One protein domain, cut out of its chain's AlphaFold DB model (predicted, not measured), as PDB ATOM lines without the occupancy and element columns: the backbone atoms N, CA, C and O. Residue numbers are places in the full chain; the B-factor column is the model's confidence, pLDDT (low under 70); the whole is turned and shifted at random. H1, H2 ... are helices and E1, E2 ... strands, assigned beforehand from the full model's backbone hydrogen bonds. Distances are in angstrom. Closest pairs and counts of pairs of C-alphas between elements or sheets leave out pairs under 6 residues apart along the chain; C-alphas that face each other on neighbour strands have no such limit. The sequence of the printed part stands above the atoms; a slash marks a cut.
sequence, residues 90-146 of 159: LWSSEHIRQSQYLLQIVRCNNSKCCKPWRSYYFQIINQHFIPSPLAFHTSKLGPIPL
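Overview. This is residues 90 to 146 of the 159 residues of the protein "Hypothetical protein" of Rotaria sp. Silwood2 (UniProt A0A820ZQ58). Two small two-strand hairpins, E1 with E2 and E3 with E4, lie well away from each other, joined by a long winding run of chain that holds the short helix H2. The short helix H1 leads straight into the first hairpin, whose tip, residues 98 to 103, sticks out, while the second hairpin lies at one far end of the longest axis. The printed part has 57 residues with two named helices and four named strands, in the order H1, E1, E2, H2, E3, E4; each hairpin is an antiparallel sheet of two strands, and the class is mixed, helices and strands, with under half of the residues in named elements. The whole is only just loose, close to extended, with a radius of gyration of the C-alphas of 15.1 A, and it is flat, spanning 49 by 27 by 14 A.

Arrangement. E1, residues 96 to 99, and E2, residues 102 to 105, form a hairpin and are antiparallel neighbours, with 179 degrees between their N-to-C directions. The C-alphas of Gln 98 and Leu 103, which face each other, are 4.5 A apart. Across this pair N 97 and O 104 are 2.9 A apart and N 104 and O 97 are 2.8 A apart, both within hydrogen-bond range. H1, residues 90 to 95, comes before E1 with no residue between them, a tight link. The closest C-alphas of H1 and E2 are those of His 95 and Ile 105, 5.5 A apart. H2, residues 121 to 124, is apart from H1 and from E1. E3, residues 136 to 139, and E4, residues 142 to 145, form the other hairpin, antiparallel, with 144 degrees between their N-to-C directions. The C-alphas of Phe 136 and Pro 145, which face each other, are 4.4 A apart. N 144 and O 137 are 2.9 A apart and N 137 and O 144 are 3.0 A apart, within hydrogen-bond range. E3 and E4 are each apart from H1, E1 and E2, and E4 is also apart from H2. In H1 every O i to N i+4 pair is within hydrogen-bond range; H2, with four residues, is too short for such a pair, and its one O i to N i+3 pair is within range.

Along the chain. E1 measures 10.1 A from C-alpha 96 to C-alpha 99, and E2 measures 9.8 A from C-alpha 102 to C-alpha 105. H1 begins at C-alpha 90, printed at (103.562, 111.980, 120.180), and is 8.6 A long. H2 begins at C-alpha 121, at (110.327, 90.826, 113.866), and is 5.4 A long. E3 is 9.3 A long, and E4 is 9.9 A long, ending at C-alpha 145, at (115.774, 96.341, 93.973).

Size, cuts and confidence. The two C-alphas farthest apart are those of Lys 112 and Lys 140, 48.9 A, and those of the first and last printed residues, Leu 90 and Leu 146, are 32.7 A apart. The printed part has no cut. The links from E2 to H2, with 15 residues, and from H2 to E3, with 11 residues, are long; the links from E1 to E2 and from E3 to E4, two residues each, are tight. The centre of H2 is nearest to the mean of the C-alphas, at 9.2 A, and that of E3 is farthest from it, at 22.4 A. The mean pLDDT of the printed part is 76.5. Residues 99 to 102, 132 to 138, 142 to 143 and 145 to 146 of this predicted model are under 70.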
ATOM      1  N   LEU A  90     102.192 112.498 120.142       81.44
ATOM      2  CA  LEU A  90     103.562 111.980 120.180       81.44
ATOM      3  C   LEU A  90     103.572 110.459 120.020       81.44
ATOM      4  O   LEU A  90     104.320 109.942 119.193       81.44
ATOM      5  N   TRP A  91     102.688 109.751 120.728       84.81
ATOM      6  CA  TRP A  91     102.523 108.310 120.556       84.81
ATOM      7  C   TRP A  91     102.131 107.977 119.114       84.81
ATOM      8  O   TRP A  91     102.786 107.164 118.469       84.81
ATOM      9  N   SER A  92     101.138 108.665 118.551       81.62
ATOM     10  CA  SER A  92     100.725 108.444 117.159       81.62
ATOM     11  C   SER A  92     101.863 108.689 116.164       81.62
ATOM     12  O   SER A  92     102.035 107.904 115.234       81.62
ATOM     13  N   SER A  93     102.695 109.712 116.384       82.38
ATOM     14  CA  SER A  93     103.844 110.011 115.519       82.38
ATOM     15  C   SER A  93     104.927 108.923 115.539       82.38
ATOM     16  O   SER A  93     105.592 108.686 114.526       82.38
ATOM     17  N   GLU A  94     105.084 108.232 116.670       84.88
ATOM     18  CA  GLU A  94     106.061 107.155 116.843       84.88
ATOM     19  C   GLU A  94     105.510 105.789 116.411       84.88
ATOM     20  O   GLU A  94     106.265 104.935 115.943       84.88
ATOM     21  N   HIS A  95     104.200 105.572 116.559       86.62
ATOM     22  CA  HIS A  95     103.585 104.250 116.458       86.62
ATOM     23  C   HIS A  95     102.742 104.034 115.208       86.62
ATOM     24  O   HIS A  95     102.572 102.879 114.808       86.62
ATOM     25  N   ILE A  96     102.229 105.096 114.585       84.88
ATOM     26  CA  ILE A  96     101.274 105.001 113.481       84.88
ATOM     27  C   ILE A  96     101.896 105.509 112.179       84.88
ATOM     28  O   ILE A  96     102.425 106.615 112.088       84.88
ATOM     29  N   ARG A  97     101.760 104.708 111.119       80.94
ATOM     30  CA  ARG A  97     101.898 105.159 109.729       80.94
ATOM     31  C   ARG A  97     100.629 104.801 108.989       80.94
ATOM     32  O   ARG A  97     100.265 103.629 108.921       80.94
ATOM     33  N   GLN A  98      99.983 105.798 108.411       76.31
ATOM     34  CA  GLN A  98      98.788 105.607 107.610       76.31
ATOM     35  C   GLN A  98      99.063 106.025 106.170       76.31
ATOM     36  O   GLN A  98      99.713 107.028 105.903       76.31
ATOM     37  N   SER A  99      98.560 105.230 105.240       68.62
ATOM     38  CA  SER A  99      98.423 105.563 103.828       68.62
ATOM     39  C   SER A  99      97.023 105.165 103.366       68.62
ATOM     40  O   SER A  99      96.299 104.492 104.101       68.62
ATOM     41  N   GLN A 100      96.662 105.513 102.130       59.09
ATOM     42  CA  GLN A 100      95.348 105.204 101.555       59.09
ATOM     43  C   GLN A 100      94.967 103.713 101.638       59.09
ATOM     44  O   GLN A 100      93.792 103.383 101.758       59.09
ATOM     45  N   TYR A 101      95.951 102.815 101.585       65.19
ATOM     46  CA  TYR A 101      95.723 101.370 101.491       65.19
ATOM     47  C   TYR A 101      96.287 100.581 102.671       65.19
ATOM     48  O   TYR A 101      96.184  99.357 102.691       65.19
ATOM     49  N   LEU A 102      96.940 101.255 103.620       68.50
ATOM     50  CA  LEU A 102      97.697 100.579 104.663       68.50
ATOM     51  C   LEU A 102      97.794 101.435 105.918       68.50
ATOM     52  O   LEU A 102      98.390 102.512 105.882       68.50
ATOM     53  N   LEU A 103      97.282 100.902 107.023       79.38
ATOM     54  CA  LEU A 103      97.551 101.382 108.372       79.38
ATOM     55  C   LEU A 103      98.549 100.428 109.036       79.38
ATOM     56  O   LEU A 103      98.289  99.231 109.177       79.38
ATOM     57  N   GLN A 104      99.699 100.959 109.435       80.62
ATOM     58  CA  GLN A 104     100.696 100.255 110.226       80.62
ATOM     59  C   GLN A 104     100.713 100.833 111.635       80.62
ATOM     60  O   GLN A 104     100.988 102.016 111.821       80.62
ATOM     61  N   ILE A 105     100.475  99.968 112.617       86.56
ATOM     62  CA  ILE A 105     100.706 100.274 114.029       86.56
ATOM     63  C   ILE A 105     101.819  99.360 114.532       86.56
ATOM     64  O   ILE A 105     101.675  98.125 114.502       86.56
ATOM     65  N   VAL A 106     102.927  99.962 114.962       86.50
ATOM     66  CA  VAL A 106     104.154  99.267 115.381       86.50
ATOM     67  C   VAL A 106     104.451  99.534 116.849       86.50
ATOM     68  O   VAL A 106     103.939 100.478 117.440       86.50
ATOM     69  N   ARG A 107     105.270  98.684 117.469       86.38
ATOM     70  CA  ARG A 107     105.786  98.930 118.822       86.38
ATOM     71  C   ARG A 107     107.125  99.653 118.732       86.38
ATOM     72  O   ARG A 107     107.856  99.457 117.770       86.38
ATOM     73  N   CYS A 108     107.448 100.437 119.752       84.94
ATOM     74  CA  CYS A 108     108.752 101.070 119.901       84.94
ATOM     75  C   CYS A 108     109.611 100.276 120.898       84.94
ATOM     76  O   CYS A 108     109.137  99.349 121.560       84.94
ATOM     77  N   ASN A 109     110.883 100.650 121.021       84.06
ATOM     78  CA  ASN A 109     111.816 100.004 121.950       84.06
ATOM     79  C   ASN A 109     111.761 100.586 123.376       84.06
ATOM     80  O   ASN A 109     112.477 100.117 124.258       84.06
ATOM     81  N   ASN A 110     110.923 101.597 123.625       86.56
ATOM     82  CA  ASN A 110     110.759 102.181 124.952       86.56
ATOM     83  C   ASN A 110     109.875 101.276 125.827       86.56
ATOM     84  O   ASN A 110     108.672 101.165 125.589       86.56
ATOM     85  N   SER A 111     110.454 100.673 126.869       85.50
ATOM     86  CA  SER A 111     109.755  99.763 127.792       85.50
ATOM     87  C   SER A 111     108.664 100.432 128.632       85.50
ATOM     88  O   SER A 111     107.761  99.746 129.107       85.50
ATOM     89  N   LYS A 112     108.719 101.762 128.801       87.62
ATOM     90  CA  LYS A 112     107.653 102.537 129.455       87.62
ATOM     91  C   LYS A 112     106.437 102.723 128.546       87.62
ATOM     92  O   LYS A 112     105.339 102.911 129.050       87.62
ATOM     93  N   CYS A 113     106.637 102.673 127.227       85.19
ATOM     94  CA  CYS A 113     105.576 102.835 126.234       85.19
ATOM     95  C   CYS A 113     105.019 101.480 125.767       85.19
ATOM     96  O   CYS A 113     103.813 101.246 125.785       85.19
ATOM     97  N   CYS A 114     105.895 100.557 125.362       86.50
ATOM     98  CA  CYS A 114     105.517  99.283 124.764       86.50
ATOM     99  C   CYS A 114     105.973  98.082 125.597       86.50
ATOM    100  O   CYS A 114     107.103  98.006 126.074       86.50
ATOM    101  N   LYS A 115     105.102  97.071 125.684       84.88
ATOM    102  CA  LYS A 115     105.459  95.747 126.215       84.88
ATOM    103  C   LYS A 115     106.519  95.080 125.326       84.88
ATOM    104  O   LYS A 115     106.462  95.268 124.103       84.88
ATOM    105  N   PRO A 116     107.402  94.235 125.897       83.38
ATOM    106  CA  PRO A 116     108.475  93.584 125.153       83.38
ATOM    107  C   PRO A 116     107.955  92.841 123.919       83.38
ATOM    108  O   PRO A 116     106.824  92.330 123.884       83.38
ATOM    109  N   TRP A 117     108.796  92.812 122.888       79.94
ATOM    110  CA  TRP A 117     108.515  92.101 121.651       79.94
ATOM    111  C   TRP A 117     108.316  90.617 121.937       79.94
ATOM    112  O   TRP A 117     109.085  89.995 122.661       79.94
ATOM    113  N   ARG A 118     107.258  90.053 121.356       83.69
ATOM    114  CA  ARG A 118     106.988  88.611 121.431       83.69
ATOM    115  C   ARG A 118     107.645  87.835 120.290       83.69
ATOM    116  O   ARG A 118     107.662  86.614 120.325       83.69
ATOM    117  N   SER A 119     108.137  88.536 119.273       82.50
ATOM    118  CA  SER A 119     108.716  87.961 118.064       82.50
ATOM    119  C   SER A 119     110.030  88.649 117.707       82.50
ATOM    120  O   SER A 119     110.257  89.807 118.058       82.50
ATOM    121  N   TYR A 120     110.855  87.952 116.927       81.81
ATOM    122  CA  TYR A 120     112.104  88.469 116.359       81.81
ATOM    123  C   TYR A 120     111.890  89.408 115.160       81.81
ATOM    124  O   TYR A 120     112.810  89.662 114.392       81.81
ATOM    125  N   TYR A 121     110.680  89.947 114.983       79.31
ATOM    126  CA  TYR A 121     110.327  90.826 113.866       79.31
ATOM    127  C   TYR A 121     111.300  92.006 113.710       79.31
ATOM    128  O   TYR A 121     111.719  92.323 112.600       79.31
ATOM    129  N   PHE A 122     111.724  92.599 114.828       76.06
ATOM    130  CA  PHE A 122     112.665  93.720 114.854       76.06
ATOM    131  C   PHE A 122     114.079  93.364 114.363       76.06
ATOM    132  O   PHE A 122     114.826  94.275 114.038       76.06
ATOM    133  N   GLN A 123     114.454  92.078 114.311       78.50
ATOM    134  CA  GLN A 123     115.730  91.639 113.725       78.50
ATOM    135  C   GLN A 123     115.686  91.630 112.194       78.50
ATOM    136  O   GLN A 123     116.723  91.718 111.544       78.50
ATOM    137  N   ILE A 124     114.487  91.488 111.622       77.75
ATOM    138  CA  ILE A 124     114.264  91.458 110.175       77.75
ATOM    139  C   ILE A 124     113.955  92.872 109.673       77.75
ATOM    140  O   ILE A 124     114.454  93.291 108.632       77.75
ATOM    141  N   ILE A 125     113.142  93.626 110.421       76.69
ATOM    142  CA  ILE A 125     112.735  94.994 110.095       76.69
ATOM    143  C   ILE A 125     113.190  95.922 111.224       76.69
ATOM    144  O   ILE A 125     112.453  96.214 112.166       76.69
ATOM    145  N   ASN A 126     114.429  96.403 111.096       72.38
ATOM    146  CA  ASN A 126     115.085  97.251 112.099       72.38
ATOM    147  C   ASN A 126     114.374  98.597 112.323       72.38
ATOM    148  O   ASN A 126     114.499  99.184 113.393       72.38
ATOM    149  N   GLN A 127     113.644  99.091 111.319       74.12
ATOM    150  CA  GLN A 127     112.929 100.374 111.368       74.12
ATOM    151  C   GLN A 127     111.510 100.261 111.944       74.12
ATOM    152  O   GLN A 127     110.782 101.252 111.945       74.12
ATOM    153  N   HIS A 128     111.111  99.065 112.397       79.00
ATOM    154  CA  HIS A 128     109.794  98.703 112.945       79.00
ATOM    155  C   HIS A 128     108.609  98.830 111.981       79.00
ATOM    156  O   HIS A 128     107.702  98.005 112.045       79.00
ATOM    157  N   PHE A 129     108.614  99.806 111.079       83.25
ATOM    158  CA  PHE A 129     107.656  99.959 109.993       83.25
ATOM    159  C   PHE A 129     108.071  99.140 108.776       83.25
ATOM    160  O   PHE A 129     109.253  99.047 108.437       83.25
ATOM    161  N   ILE A 130     107.081  98.567 108.093       77.88
ATOM    162  CA  ILE A 130     107.328  97.890 106.822       77.88
ATOM    163  C   ILE A 130     107.636  98.989 105.799       77.88
ATOM    164  O   ILE A 130     106.806  99.893 105.637       77.88
ATOM    165  N   PRO A 131     108.796  98.937 105.122       71.94
ATOM    166  CA  PRO A 131     109.157  99.941 104.134       71.94
ATOM    167  C   PRO A 131     108.142  99.963 102.989       71.94
ATOM    168  O   PRO A 131     107.429  98.986 102.744       71.94
ATOM    169  N   SER A 132     108.080 101.085 102.267       66.38
ATOM    170  CA  SER A 132     107.274 101.174 101.048       66.38
ATOM    171  C   SER A 132     107.670 100.040 100.100       66.38
ATOM    172  O   SER A 132     108.859  99.697 100.088       66.38
ATOM    173  N   PRO A 133     106.741  99.486  99.297       65.50
ATOM    174  CA  PRO A 133     107.079  98.473  98.306       65.50
ATOM    175  C   PRO A 133     108.308  98.927  97.518       65.50
ATOM    176  O   PRO A 133     108.283  99.968  96.860       65.50
ATOM    177  N   LEU A 134     109.413  98.196  97.668       61.56
ATOM    178  CA  LEU A 134     110.620  98.455  96.899       61.56
ATOM    179  C   LEU A 134     110.257  98.206  95.440       61.56
ATOM    180  O   LEU A 134     109.733  97.148  95.096       61.56
ATOM    181  N   ALA A 135     110.475  99.196  94.585       58.88
ATOM    182  CA  ALA A 135     110.350  98.973  93.160       58.88
ATOM    183  C   ALA A 135     111.500  98.049  92.729       58.88
ATOM    184  O   ALA A 135     112.655  98.287  93.081       58.88
ATOM    185  N   PHE A 136     111.190  96.980  92.000       61.88
ATOM    186  CA  PHE A 136     112.174  96.028  91.484       61.88
ATOM    187  C   PHE A 136     112.191  96.091  89.958       61.88
ATOM    188  O   PHE A 136     111.156  96.325  89.336       61.88
ATOM    189  N   HIS A 137     113.346  95.815  89.351       65.62
ATOM    190  CA  HIS A 137     113.402  95.395  87.952       65.62
ATOM    191  C   HIS A 137     113.836  93.929  87.876       65.62
ATOM    192  O   HIS A 137     114.626  93.444  88.688       65.62
ATOM    193  N   THR A 138     113.293  93.197  86.910       53.91
ATOM    194  CA  THR A 138     113.635  91.791  86.680       53.91
ATOM    195  C   THR A 138     114.921  91.685  85.869       53.91
ATOM    196  O   THR A 138     114.977  92.154  84.733       53.91
ATOM    197  N   SER A 139     115.943  91.039  86.436       75.62
ATOM    198  CA  SER A 139     117.167  90.653  85.728       75.62
ATOM    199  C   SER A 139     117.163  89.156  85.402       75.62
ATOM    200  O   SER A 139     116.361  88.392  85.942       75.62
ATOM    201  N   LYS A 140     118.119  88.704  84.580       76.19
ATOM    202  CA  LYS A 140     118.319  87.272  84.284       76.19
ATOM    203  C   LYS A 140     118.667  86.423  85.521       76.19
ATOM    204  O   LYS A 140     118.556  85.208  85.453       76.19
ATOM    205  N   LEU A 141     119.082  87.051  86.623       79.81
ATOM    206  CA  LEU A 141     119.454  86.393  87.883       79.81
ATOM    207  C   LEU A 141     118.373  86.528  88.972       79.81
ATOM    208  O   LEU A 141     118.561  86.029  90.076       79.81
ATOM    209  N   GLY A 142     117.251  87.199  88.675       69.44
ATOM    210  CA  GLY A 142     116.165  87.453  89.624       69.44
ATOM    211  C   GLY A 142     115.825  88.942  89.795       69.44
ATOM    212  O   GLY A 142     116.377  89.796  89.087       69.44
ATOM    213  N   PRO A 143     114.883  89.266  90.698       60.44
ATOM    214  CA  PRO A 143     114.469  90.639  90.971       60.44
ATOM    215  C   PRO A 143     115.584  91.417  91.680       60.44
ATOM    216  O   PRO A 143     116.069  91.005  92.732       60.44
ATOM    217  N   ILE A 144     115.975  92.557  91.110       72.06
ATOM    218  CA  ILE A 144     116.972  93.467  91.684       72.06
ATOM    219  C   ILE A 144     116.244  94.730  92.171       72.06
ATOM    220  O   ILE A 144     115.506  95.338  91.384       72.06
ATOM    221  N   PRO A 145     116.406  95.135  93.447       61.06
ATOM    222  CA  PRO A 145     115.774  96.341  93.973       61.06
ATOM    223  C   PRO A 145     116.324  97.579  93.264       61.06
ATOM    224  O   PRO A 145     117.533  97.707  93.065       61.06
ATOM    225  N   LEU A 146     115.442  98.501  92.879       63.53
ATOM    226  CA  LEU A 146     115.864  99.829  92.448       63.53
ATOM    227  C   LEU A 146     116.512 100.557  93.636       63.53
ATOM    228  O   LEU A 146     116.096 100.344  94.781       63.53
TER     229      LEU A 146